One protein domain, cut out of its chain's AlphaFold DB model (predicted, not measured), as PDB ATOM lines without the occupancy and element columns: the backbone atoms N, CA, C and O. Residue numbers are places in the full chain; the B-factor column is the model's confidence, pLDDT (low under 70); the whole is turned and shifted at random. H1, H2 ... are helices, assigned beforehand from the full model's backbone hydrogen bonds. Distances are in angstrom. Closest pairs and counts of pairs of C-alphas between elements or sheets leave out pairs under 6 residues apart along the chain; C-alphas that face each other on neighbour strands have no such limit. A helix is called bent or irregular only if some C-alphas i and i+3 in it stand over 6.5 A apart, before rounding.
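What this domain is: This is residues 115 to 182 of the 182 residues of the protein "GtrA domain-containing protein" of Candidatus Shapirobacteria bacterium CG09_land_8_20_14_0_10_39_12 (UniProt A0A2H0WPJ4). A long helical hairpin: the straight helix H1 makes the length of a rod, and H2 folds back beside it through a tight turn at one end. H2 is shorter and kinked near residue 158. The 68 printed residues hold two named helices, H1 then H2, and no named strand; the class is all helix. The whole is loose, with a radius of gyration of the C-alphas of 15.2 A and spans of 49 by 19 by 13 A.

How they stand to each other: H1, residues 117 to 148, and H2, residues 151 to 178, form a helical hairpin joined by a tight link of 2 residues. They touch, the closest C-alphas being those of Val 142 and Trp 157, 5.2 A apart. They run opposite ways at a shallow tilt of 27 degrees. In H1 every O i to N i+4 pair is within hydrogen-bond range; in H2, 18 of 24 are.

Where its parts are: H1 measures 46.7 A, from C-alpha 117 at (-5.577, 112.949, -24.406) to C-alpha 148. H2 measures 35.6 A and ends with C-alpha 178 at (6.982, 106.871, -28.624). It is irregular: C-alphas 152 and 155 are 7.5 A apart.

The domain as a whole: The C-alphas farthest apart, those of Lys 116 and Ser 150, are 48.9 A apart. The printed part has no cut. Its mean pLDDT is 84.5, and residues 181 to 182 are under 70.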
ATOM      1  N   MET A 115      -1.923 114.944 -29.934       73.06
ATOM      2  CA  MET A 115      -2.998 115.875 -29.543       73.06
ATOM      3  C   MET A 115      -4.128 115.187 -28.761       73.06
ATOM      4  O   MET A 115      -4.859 115.847 -28.031       73.06
ATOM      5  N   LYS A 116      -4.290 113.864 -28.900       82.00
ATOM      6  CA  LYS A 116      -5.369 113.109 -28.249       82.00
ATOM      7  C   LYS A 116      -4.996 112.762 -26.809       82.00
ATOM      8  O   LYS A 116      -4.001 112.078 -26.592       82.00
ATOM      9  N   PHE A 117      -5.829 113.146 -25.843       76.00
ATOM     10  CA  PHE A 117      -5.577 112.949 -24.406       76.00
ATOM     11  C   PHE A 117      -5.269 111.490 -24.017       76.00
ATOM     12  O   PHE A 117      -4.262 111.221 -23.367       76.00
ATOM     13  N   LEU A 118      -6.063 110.524 -24.495       77.62
ATOM     14  CA  LEU A 118      -5.822 109.093 -24.241       77.62
ATOM     15  C   LEU A 118      -4.484 108.602 -24.819       77.62
ATOM     16  O   LEU A 118      -3.822 107.736 -24.247       77.62
ATOM     17  N   GLU A 119      -4.063 109.163 -25.952       78.94
ATOM     18  CA  GLU A 119      -2.790 108.822 -26.582       78.94
ATOM     19  C   GLU A 119      -1.613 109.461 -25.836       78.94
ATOM     20  O   GLU A 119      -0.579 108.817 -25.680       78.94
ATOM     21  N   VAL A 120      -1.794 110.672 -25.297       80.25
ATOM     22  CA  VAL A 120      -0.835 111.331 -24.398       80.25
ATOM     23  C   VAL A 120      -0.587 110.469 -23.159       80.25
ATOM     24  O   VAL A 120       0.567 110.162 -22.877       80.25
ATOM     25  N   ILE A 121      -1.642 110.003 -22.478       79.62
ATOM     26  CA  ILE A 121      -1.510 109.140 -21.290       79.62
ATOM     27  C   ILE A 121      -0.806 107.826 -21.639       79.62
ATOM     28  O   ILE A 121       0.152 107.436 -20.975       79.62
ATOM     29  N   LYS A 122      -1.225 107.150 -22.717       82.50
ATOM     30  CA  LYS A 122      -0.593 105.892 -23.146       82.50
ATOM     31  C   LYS A 122       0.897 106.077 -23.436       82.50
ATOM     32  O   LYS A 122       1.715 105.238 -23.063       82.50
ATOM     33  N   LYS A 123       1.258 107.170 -24.108       81.88
ATOM     34  CA  LYS A 123       2.645 107.482 -24.466       81.88
ATOM     35  C   LYS A 123       3.460 107.935 -23.258       81.88
ATOM     36  O   LYS A 123       4.638 107.609 -23.206       81.88
ATOM     37  N   PHE A 124       2.839 108.592 -22.283       82.00
ATOM     38  CA  PHE A 124       3.446 108.924 -20.997       82.00
ATOM     39  C   PHE A 124       3.747 107.669 -20.161       82.00
ATOM     40  O   PHE A 124       4.840 107.534 -19.617       82.00
ATOM     41  N   LEU A 125       2.831 106.698 -20.119       83.38
ATOM     42  CA  LEU A 125       3.083 105.404 -19.470       83.38
ATOM     43  C   LEU A 125       4.202 104.627 -20.174       83.38
ATOM     44  O   LEU A 125       5.110 104.116 -19.524       83.38
ATOM     45  N   MET A 126       4.190 104.591 -21.510       82.69
ATOM     46  CA  MET A 126       5.292 104.005 -22.284       82.69
ATOM     47  C   MET A 126       6.621 104.717 -22.017       82.69
ATOM     48  O   MET A 126       7.646 104.055 -21.906       82.69
ATOM     49  N   PHE A 127       6.606 106.044 -21.893       81.69
ATOM     50  CA  PHE A 127       7.788 106.832 -21.563       81.69
ATOM     51  C   PHE A 127       8.357 106.434 -20.198       81.69
ATOM     52  O   PHE A 127       9.548 106.156 -20.096       81.69
ATOM     53  N   ASN A 128       7.507 106.310 -19.177       83.19
ATOM     54  CA  ASN A 128       7.916 105.834 -17.855       83.19
ATOM     55  C   ASN A 128       8.539 104.434 -17.901       83.19
ATOM     56  O   ASN A 128       9.613 104.224 -17.342       83.19
ATOM     57  N   LEU A 129       7.939 103.500 -18.645       83.44
ATOM     58  CA  LEU A 129       8.518 102.167 -18.849       83.44
ATOM     59  C   LEU A 129       9.887 102.229 -19.538       83.44
ATOM     60  O   LEU A 129      10.811 101.512 -19.155       83.44
ATOM     61  N   THR A 130      10.050 103.099 -20.540       83.19
ATOM     62  CA  THR A 130      11.350 103.271 -21.198       83.19
ATOM     63  C   THR A 130      12.388 103.863 -20.246       83.19
ATOM     64  O   THR A 130      13.504 103.352 -20.203       83.19
ATOM     65  N   SER A 131      12.014 104.849 -19.426       82.69
ATOM     66  CA  SER A 131      12.883 105.434 -18.400       82.69
ATOM     67  C   SER A 131      13.302 104.402 -17.351       82.69
ATOM     68  O   SER A 131      14.479 104.331 -17.009       82.69
ATOM     69  N   ALA A 132      12.386 103.537 -16.904       84.06
ATOM     70  CA  ALA A 132      12.714 102.428 -16.008       84.06
ATOM     71  C   ALA A 132      13.742 101.472 -16.641       84.06
ATOM     72  O   ALA A 132      14.719 101.092 -15.998       84.06
ATOM     73  N   GLY A 133      13.587 101.154 -17.932       85.38
ATOM     74  CA  GLY A 133      14.578 100.374 -18.678       85.38
ATOM     75  C   GLY A 133      15.963 101.031 -18.714       85.38
ATOM     76  O   GLY A 133      16.970 100.341 -18.563       85.38
ATOM     77  N   ALA A 134      16.036 102.359 -18.836       87.44
ATOM     78  CA  ALA A 134      17.304 103.085 -18.779       87.44
ATOM     79  C   ALA A 134      17.983 102.981 -17.401       87.44
ATOM     80  O   ALA A 134      19.201 102.806 -17.337       87.44
ATOM     81  N   VAL A 135      17.210 103.020 -16.310       86.75
ATOM     82  CA  VAL A 135      17.729 102.817 -14.945       86.75
ATOM     83  C   VAL A 135      18.276 101.399 -14.772       86.75
ATOM     84  O   VAL A 135      19.359 101.222 -14.218       86.75
ATOM     85  N   VAL A 136      17.583 100.385 -15.301       88.94
ATOM     86  CA  VAL A 136      18.061  98.990 -15.279       88.94
ATOM     87  C   VAL A 136      19.375  98.845 -16.049       88.94
ATOM     88  O   VAL A 136      20.316  98.230 -15.550       88.94
ATOM     89  N   ILE A 137      19.479  99.453 -17.234       89.19
ATOM     90  CA  ILE A 137      20.723  99.475 -18.016       89.19
ATOM     91  C   ILE A 137      21.846 100.138 -17.214       89.19
ATOM     92  O   ILE A 137      22.945  99.589 -17.148       89.19
ATOM     93  N   GLN A 138      21.577 101.279 -16.570       90.19
ATOM     94  CA  GLN A 138      22.557 101.950 -15.717       90.19
ATOM     95  C   GLN A 138      23.055 101.024 -14.605       90.19
ATOM     96  O   GLN A 138      24.261 100.885 -14.416       90.19
ATOM     97  N   PHE A 139      22.129 100.377 -13.893       89.62
ATOM     98  CA  PHE A 139      22.447  99.468 -12.798       89.62
ATOM     99  C   PHE A 139      23.328  98.302 -13.262       89.62
ATOM    100  O   PHE A 139      24.340  98.010 -12.629       89.62
ATOM    101  N   ILE A 140      22.998  97.681 -14.399       91.50
ATOM    102  CA  ILE A 140      23.770  96.564 -14.960       91.50
ATOM    103  C   ILE A 140      25.165  97.021 -15.398       91.50
ATOM    104  O   ILE A 140      26.154  96.397 -15.021       91.50
ATOM    105  N   VAL A 141      25.266  98.103 -16.176       90.69
ATOM    106  CA  VAL A 141      26.550  98.561 -16.734       90.69
ATOM    107  C   VAL A 141      27.492  99.024 -15.626       90.69
ATOM    108  O   VAL A 141      28.654  98.624 -15.605       90.69
ATOM    109  N   VAL A 142      26.995  99.820 -14.677       90.00
ATOM    110  CA  VAL A 142      27.805 100.303 -13.551       90.00
ATOM    111  C   VAL A 142      28.145  99.159 -12.603       90.00
ATOM    112  O   VAL A 142      29.297  99.041 -12.195       90.00
ATOM    113  N   GLY A 143      27.183  98.287 -12.288       89.56
ATOM    114  CA  GLY A 143      27.397  97.149 -11.394       89.56
ATOM    115  C   GLY A 143      28.426  96.156 -11.937       89.56
ATOM    116  O   GLY A 143      29.333  95.750 -11.210       89.56
ATOM    117  N   LEU A 144      28.342  95.804 -13.225       91.31
ATOM    118  CA  LEU A 144      29.348  94.965 -13.878       91.31
ATOM    119  C   LEU A 144      30.695  95.682 -13.969       91.31
ATOM    120  O   LEU A 144      31.717  95.091 -13.634       91.31
ATOM    121  N   GLY A 145      30.700  96.955 -14.366       88.12
ATOM    122  CA  GLY A 145      31.918  97.750 -14.472       88.12
ATOM    123  C   GLY A 145      32.706  97.797 -13.164       88.12
ATOM    124  O   GLY A 145      33.889  97.464 -13.136       88.12
ATOM    125  N   VAL A 146      32.029  98.113 -12.058       90.56
ATOM    126  CA  VAL A 146      32.632  98.132 -10.718       90.56
ATOM    127  C   VAL A 146      33.117  96.742 -10.299       90.56
ATOM    128  O   VAL A 146      34.195  96.639  -9.718       90.56
ATOM    129  N   LYS A 147      32.381  95.673 -10.639       90.38
ATOM    130  CA  LYS A 147      32.784  94.289 -10.343       90.38
ATOM    131  C   LYS A 147      34.085  93.879 -11.049       90.38
ATOM    132  O   LYS A 147      34.839  93.096 -10.482       90.38
ATOM    133  N   PHE A 148      34.344  94.375 -12.261       89.12
ATOM    134  CA  PHE A 148      35.547  94.029 -13.030       89.12
ATOM    135  C   PHE A 148      36.754  94.932 -12.750       89.12
ATOM    136  O   PHE A 148      37.880  94.482 -12.946       89.12
ATOM    137  N   THR A 149      36.551  96.184 -12.326       86.94
ATOM    138  CA  THR A 149      37.658  97.130 -12.103       86.94
ATOM    139  C   THR A 149      37.903  97.419 -10.624       86.94
ATOM    140  O   THR A 149      38.960  97.070 -10.114       86.94
ATOM    141  N   SER A 150      36.967  98.109  -9.961       87.25
ATOM    142  CA  SER A 150      36.935  98.517  -8.540       87.25
ATOM    143  C   SER A 150      35.948  99.691  -8.386       87.25
ATOM    144  O   SER A 150      35.640 100.375  -9.369       87.25
ATOM    145  N   ASP A 151      35.493  99.978  -7.162       88.25
ATOM    146  CA  ASP A 151      34.562 101.079  -6.853       88.25
ATOM    147  C   ASP A 151      35.125 102.471  -7.199       88.25
ATOM    148  O   ASP A 151      34.373 103.370  -7.574       88.25
ATOM    149  N   ALA A 152      36.453 102.635  -7.206       88.31
ATOM    150  CA  ALA A 152      37.110 103.885  -7.612       88.31
ATOM    151  C   ALA A 152      36.734 104.339  -9.039       88.31
ATOM    152  O   ALA A 152      36.751 105.529  -9.349       88.31
ATOM    153  N   TRP A 153      36.346 103.396  -9.906       89.12
ATOM    154  CA  TRP A 153      35.975 103.661 -11.297       89.12
ATOM    155  C   TRP A 153      34.468 103.856 -11.492       89.12
ATOM    156  O   TRP A 153      34.023 104.049 -12.625       89.12
ATOM    157  N   ARG A 154      33.661 103.839 -10.419       89.06
ATOM    158  CA  ARG A 154      32.193 103.949 -10.495       89.06
ATOM    159  C   ARG A 154      31.740 105.171 -11.292       89.06
ATOM    160  O   ARG A 154      30.844 105.058 -12.125       89.06
ATOM    161  N   GLN A 155      32.384 106.322 -11.089       90.31
ATOM    162  CA  GLN A 155      32.033 107.557 -11.795       90.31
ATOM    163  C   GLN A 155      32.334 107.481 -13.297       90.31
ATOM    164  O   GLN A 155      31.548 107.961 -14.110       90.31
ATOM    165  N   LEU A 156      33.436 106.832 -13.684       91.12
ATOM    166  CA  LEU A 156      33.752 106.598 -15.094       91.12
ATOM    167  C   LEU A 156      32.743 105.641 -15.731       91.12
ATOM    168  O   LEU A 156      32.232 105.927 -16.812       91.12
ATOM    169  N   TRP A 157      32.373 104.564 -15.034       90.38
ATOM    170  CA  TRP A 157      31.343 103.638 -15.506       90.38
ATOM    171  C   TRP A 157      29.961 104.283 -15.626       90.38
ATOM    172  O   TRP A 157      29.224 103.949 -16.552       90.38
ATOM    173  N   LEU A 158      29.621 105.249 -14.765       89.56
ATOM    174  CA  LEU A 158      28.407 106.061 -14.907       89.56
ATOM    175  C   LEU A 158      28.429 106.895 -16.193       89.56
ATOM    176  O   LEU A 158      27.456 106.882 -16.945       89.56
ATOM    177  N   VAL A 159      29.542 107.572 -16.489       90.38
ATOM    178  CA  VAL A 159      29.690 108.348 -17.734       90.38
ATOM    179  C   VAL A 159      29.601 107.436 -18.961       90.38
ATOM    180  O   VAL A 159      28.915 107.773 -19.928       90.38
ATOM    181  N   VAL A 160      30.223 106.254 -18.909       90.12
ATOM    182  CA  VAL A 160      30.149 105.249 -19.980       90.12
ATOM    183  C   VAL A 160      28.717 104.743 -20.164       90.12
ATOM    184  O   VAL A 160      28.225 104.708 -21.293       90.12
ATOM    185  N   ALA A 161      28.020 104.406 -19.076       89.69
ATOM    186  CA  ALA A 161      26.625 103.976 -19.111       89.69
ATOM    187  C   ALA A 161      25.730 105.044 -19.755       89.69
ATOM    188  O   ALA A 161      24.941 104.732 -20.649       89.69
ATOM    189  N   ILE A 162      25.890 106.310 -19.360       87.31
ATOM    190  CA  ILE A 162      25.105 107.422 -19.904       87.31
ATOM    191  C   ILE A 162      25.400 107.627 -21.392       87.31
ATOM    192  O   ILE A 162      24.474 107.629 -22.208       87.31
ATOM    193  N   GLY A 163      26.676 107.768 -21.750       86.25
ATOM    194  CA  GLY A 163      27.103 108.116 -23.104       86.25
ATOM    195  C   GLY A 163      26.838 107.022 -24.137       86.25
ATOM    196  O   GLY A 163      26.311 107.310 -25.211       86.25
ATOM    197  N   PHE A 164      27.178 105.772 -23.816       87.94
ATOM    198  CA  PHE A 164      27.170 104.674 -24.789       87.94
ATOM    199  C   PHE A 164      25.918 103.804 -24.745       87.94
ATOM    200  O   PHE A 164      25.609 103.156 -25.744       87.94
ATOM    201  N   PHE A 165      25.180 103.795 -23.634       88.69
ATOM    202  CA  PHE A 165      24.028 102.907 -23.482       88.69
ATOM    203  C   PHE A 165      22.725 103.683 -23.315       88.69
ATOM    204  O   PHE A 165      21.827 103.540 -24.141       88.69
ATOM    205  N   ILE A 166      22.623 104.551 -22.307       87.81
ATOM    206  CA  ILE A 166      21.365 105.220 -21.945       87.81
ATOM    207  C   ILE A 166      20.929 106.221 -23.015       87.81
ATOM    208  O   ILE A 166      19.776 106.184 -23.444       87.81
ATOM    209  N   ILE A 167      21.822 107.106 -23.475       86.31
ATOM    210  CA  ILE A 167      21.479 108.097 -24.506       86.31
ATOM    211  C   ILE A 167      21.056 107.406 -25.817       86.31
ATOM    212  O   ILE A 167      19.970 107.726 -26.315       86.31
ATOM    213  N   PRO A 168      21.822 106.439 -26.369       86.19
ATOM    214  CA  PRO A 168      21.408 105.706 -27.566       86.19
ATOM    215  C   PRO A 168      20.103 104.927 -27.384       86.19
ATOM    216  O   PRO A 168      19.244 104.963 -28.267       86.19
ATOM    217  N   TYR A 169      19.923 104.267 -26.237       87.62
ATOM    218  CA  TYR A 169      18.705 103.532 -25.907       87.62
ATOM    219  C   TYR A 169      17.480 104.455 -25.862       87.62
ATOM    220  O   TYR A 169      16.498 104.211 -26.567       87.62
ATOM    221  N   ASN A 170      17.550 105.560 -25.112       87.19
ATOM    222  CA  ASN A 170      16.452 106.519 -25.006       87.19
ATOM    223  C   ASN A 170      16.122 107.132 -26.369       87.19
ATOM    224  O   ASN A 170      14.959 107.184 -26.765       87.19
ATOM    225  N   TRP A 171      17.142 107.520 -27.138       83.94
ATOM    226  CA  TRP A 171      16.954 108.043 -28.489       83.94
ATOM    227  C   TRP A 171      16.233 107.047 -29.409       83.94
ATOM    228  O   TRP A 171      15.315 107.421 -30.150       83.94
ATOM    229  N   PHE A 172      16.624 105.774 -29.359       85.38
ATOM    230  CA  PHE A 172      15.992 104.711 -30.133       85.38
ATOM    231  C   PHE A 172      14.534 104.497 -29.720       85.38
ATOM    232  O   PHE A 172      13.643 104.493 -30.577       85.38
ATOM    233  N   MET A 173      14.274 104.378 -28.417       84.75
ATOM    234  CA  MET A 173      12.925 104.190 -27.885       84.75
ATOM    235  C   MET A 173      12.008 105.359 -28.252       84.75
ATOM    236  O   MET A 173      10.870 105.152 -28.688       84.75
ATOM    237  N   TYR A 174      12.514 106.589 -28.172       80.12
ATOM    238  CA  TYR A 174      11.724 107.781 -28.461       80.12
ATOM    239  C   TYR A 174      11.351 107.847 -29.941       80.12
ATOM    240  O   TYR A 174      10.196 108.111 -30.266       80.12
ATOM    241  N   ASN A 175      12.282 107.544 -30.848       78.56
ATOM    242  CA  ASN A 175      12.009 107.596 -32.285       78.56
ATOM    243  C   ASN A 175      11.164 106.426 -32.799       78.56
ATOM    244  O   ASN A 175      10.360 106.610 -33.716       78.56
ATOM    245  N   LYS A 176      11.363 105.218 -32.262       79.06
ATOM    246  CA  LYS A 176      10.724 104.005 -32.790       79.06
ATOM    247  C   LYS A 176       9.381 103.711 -32.129       79.06
ATOM    248  O   LYS A 176       8.448 103.304 -32.821       79.06
ATOM    249  N   ILE A 177       9.283 103.907 -30.814       75.94
ATOM    250  CA  ILE A 177       8.120 103.491 -30.018       75.94
ATOM    251  C   ILE A 177       7.223 104.683 -29.698       75.94
ATOM    252  O   ILE A 177       6.017 104.641 -29.966       75.94
ATOM    253  N   ILE A 178       7.787 105.758 -29.142       76.06
ATOM    254  CA  ILE A 178       6.982 106.871 -28.624       76.06
ATOM    255  C   ILE A 178       6.503 107.771 -29.771       76.06
ATOM    256  O   ILE A 178       5.299 107.861 -30.004       76.06
ATOM    257  N   TRP A 179       7.404 108.321 -30.581       76.44
ATOM    258  CA  TRP A 179       7.078 109.198 -31.715       76.44
ATOM    259  C   TRP A 179       7.381 108.538 -33.065       76.44
ATOM    260  O   TRP A 179       8.165 109.048 -33.868       76.44
ATOM    261  N   LYS A 180       6.736 107.399 -33.342       74.12
ATOM    262  CA  LYS A 180       6.905 106.642 -34.594       74.12
ATOM    263  C   LYS A 180       6.622 107.518 -35.832       74.12
ATOM    264  O   LYS A 180       5.634 108.254 -35.852       74.12
ATOM    265  N   LYS A 181       7.476 107.449 -36.866       63.78
ATOM    266  CA  LYS A 181       7.149 107.985 -38.208       63.78
ATOM    267  C   LYS A 181       5.938 107.213 -38.741       63.78
ATOM    268  O   LYS A 181       5.983 105.982 -38.735       63.78
ATOM    269  N   LYS A 182       4.877 107.923 -39.130       54.38
ATOM    270  CA  LYS A 182       3.862 107.349 -40.020       54.38
ATOM    271  C   LYS A 182       4.468 107.154 -41.401       54.38
ATOM    272  O   LYS A 182       5.324 107.994 -41.762       54.38
TER     273      LYS A 182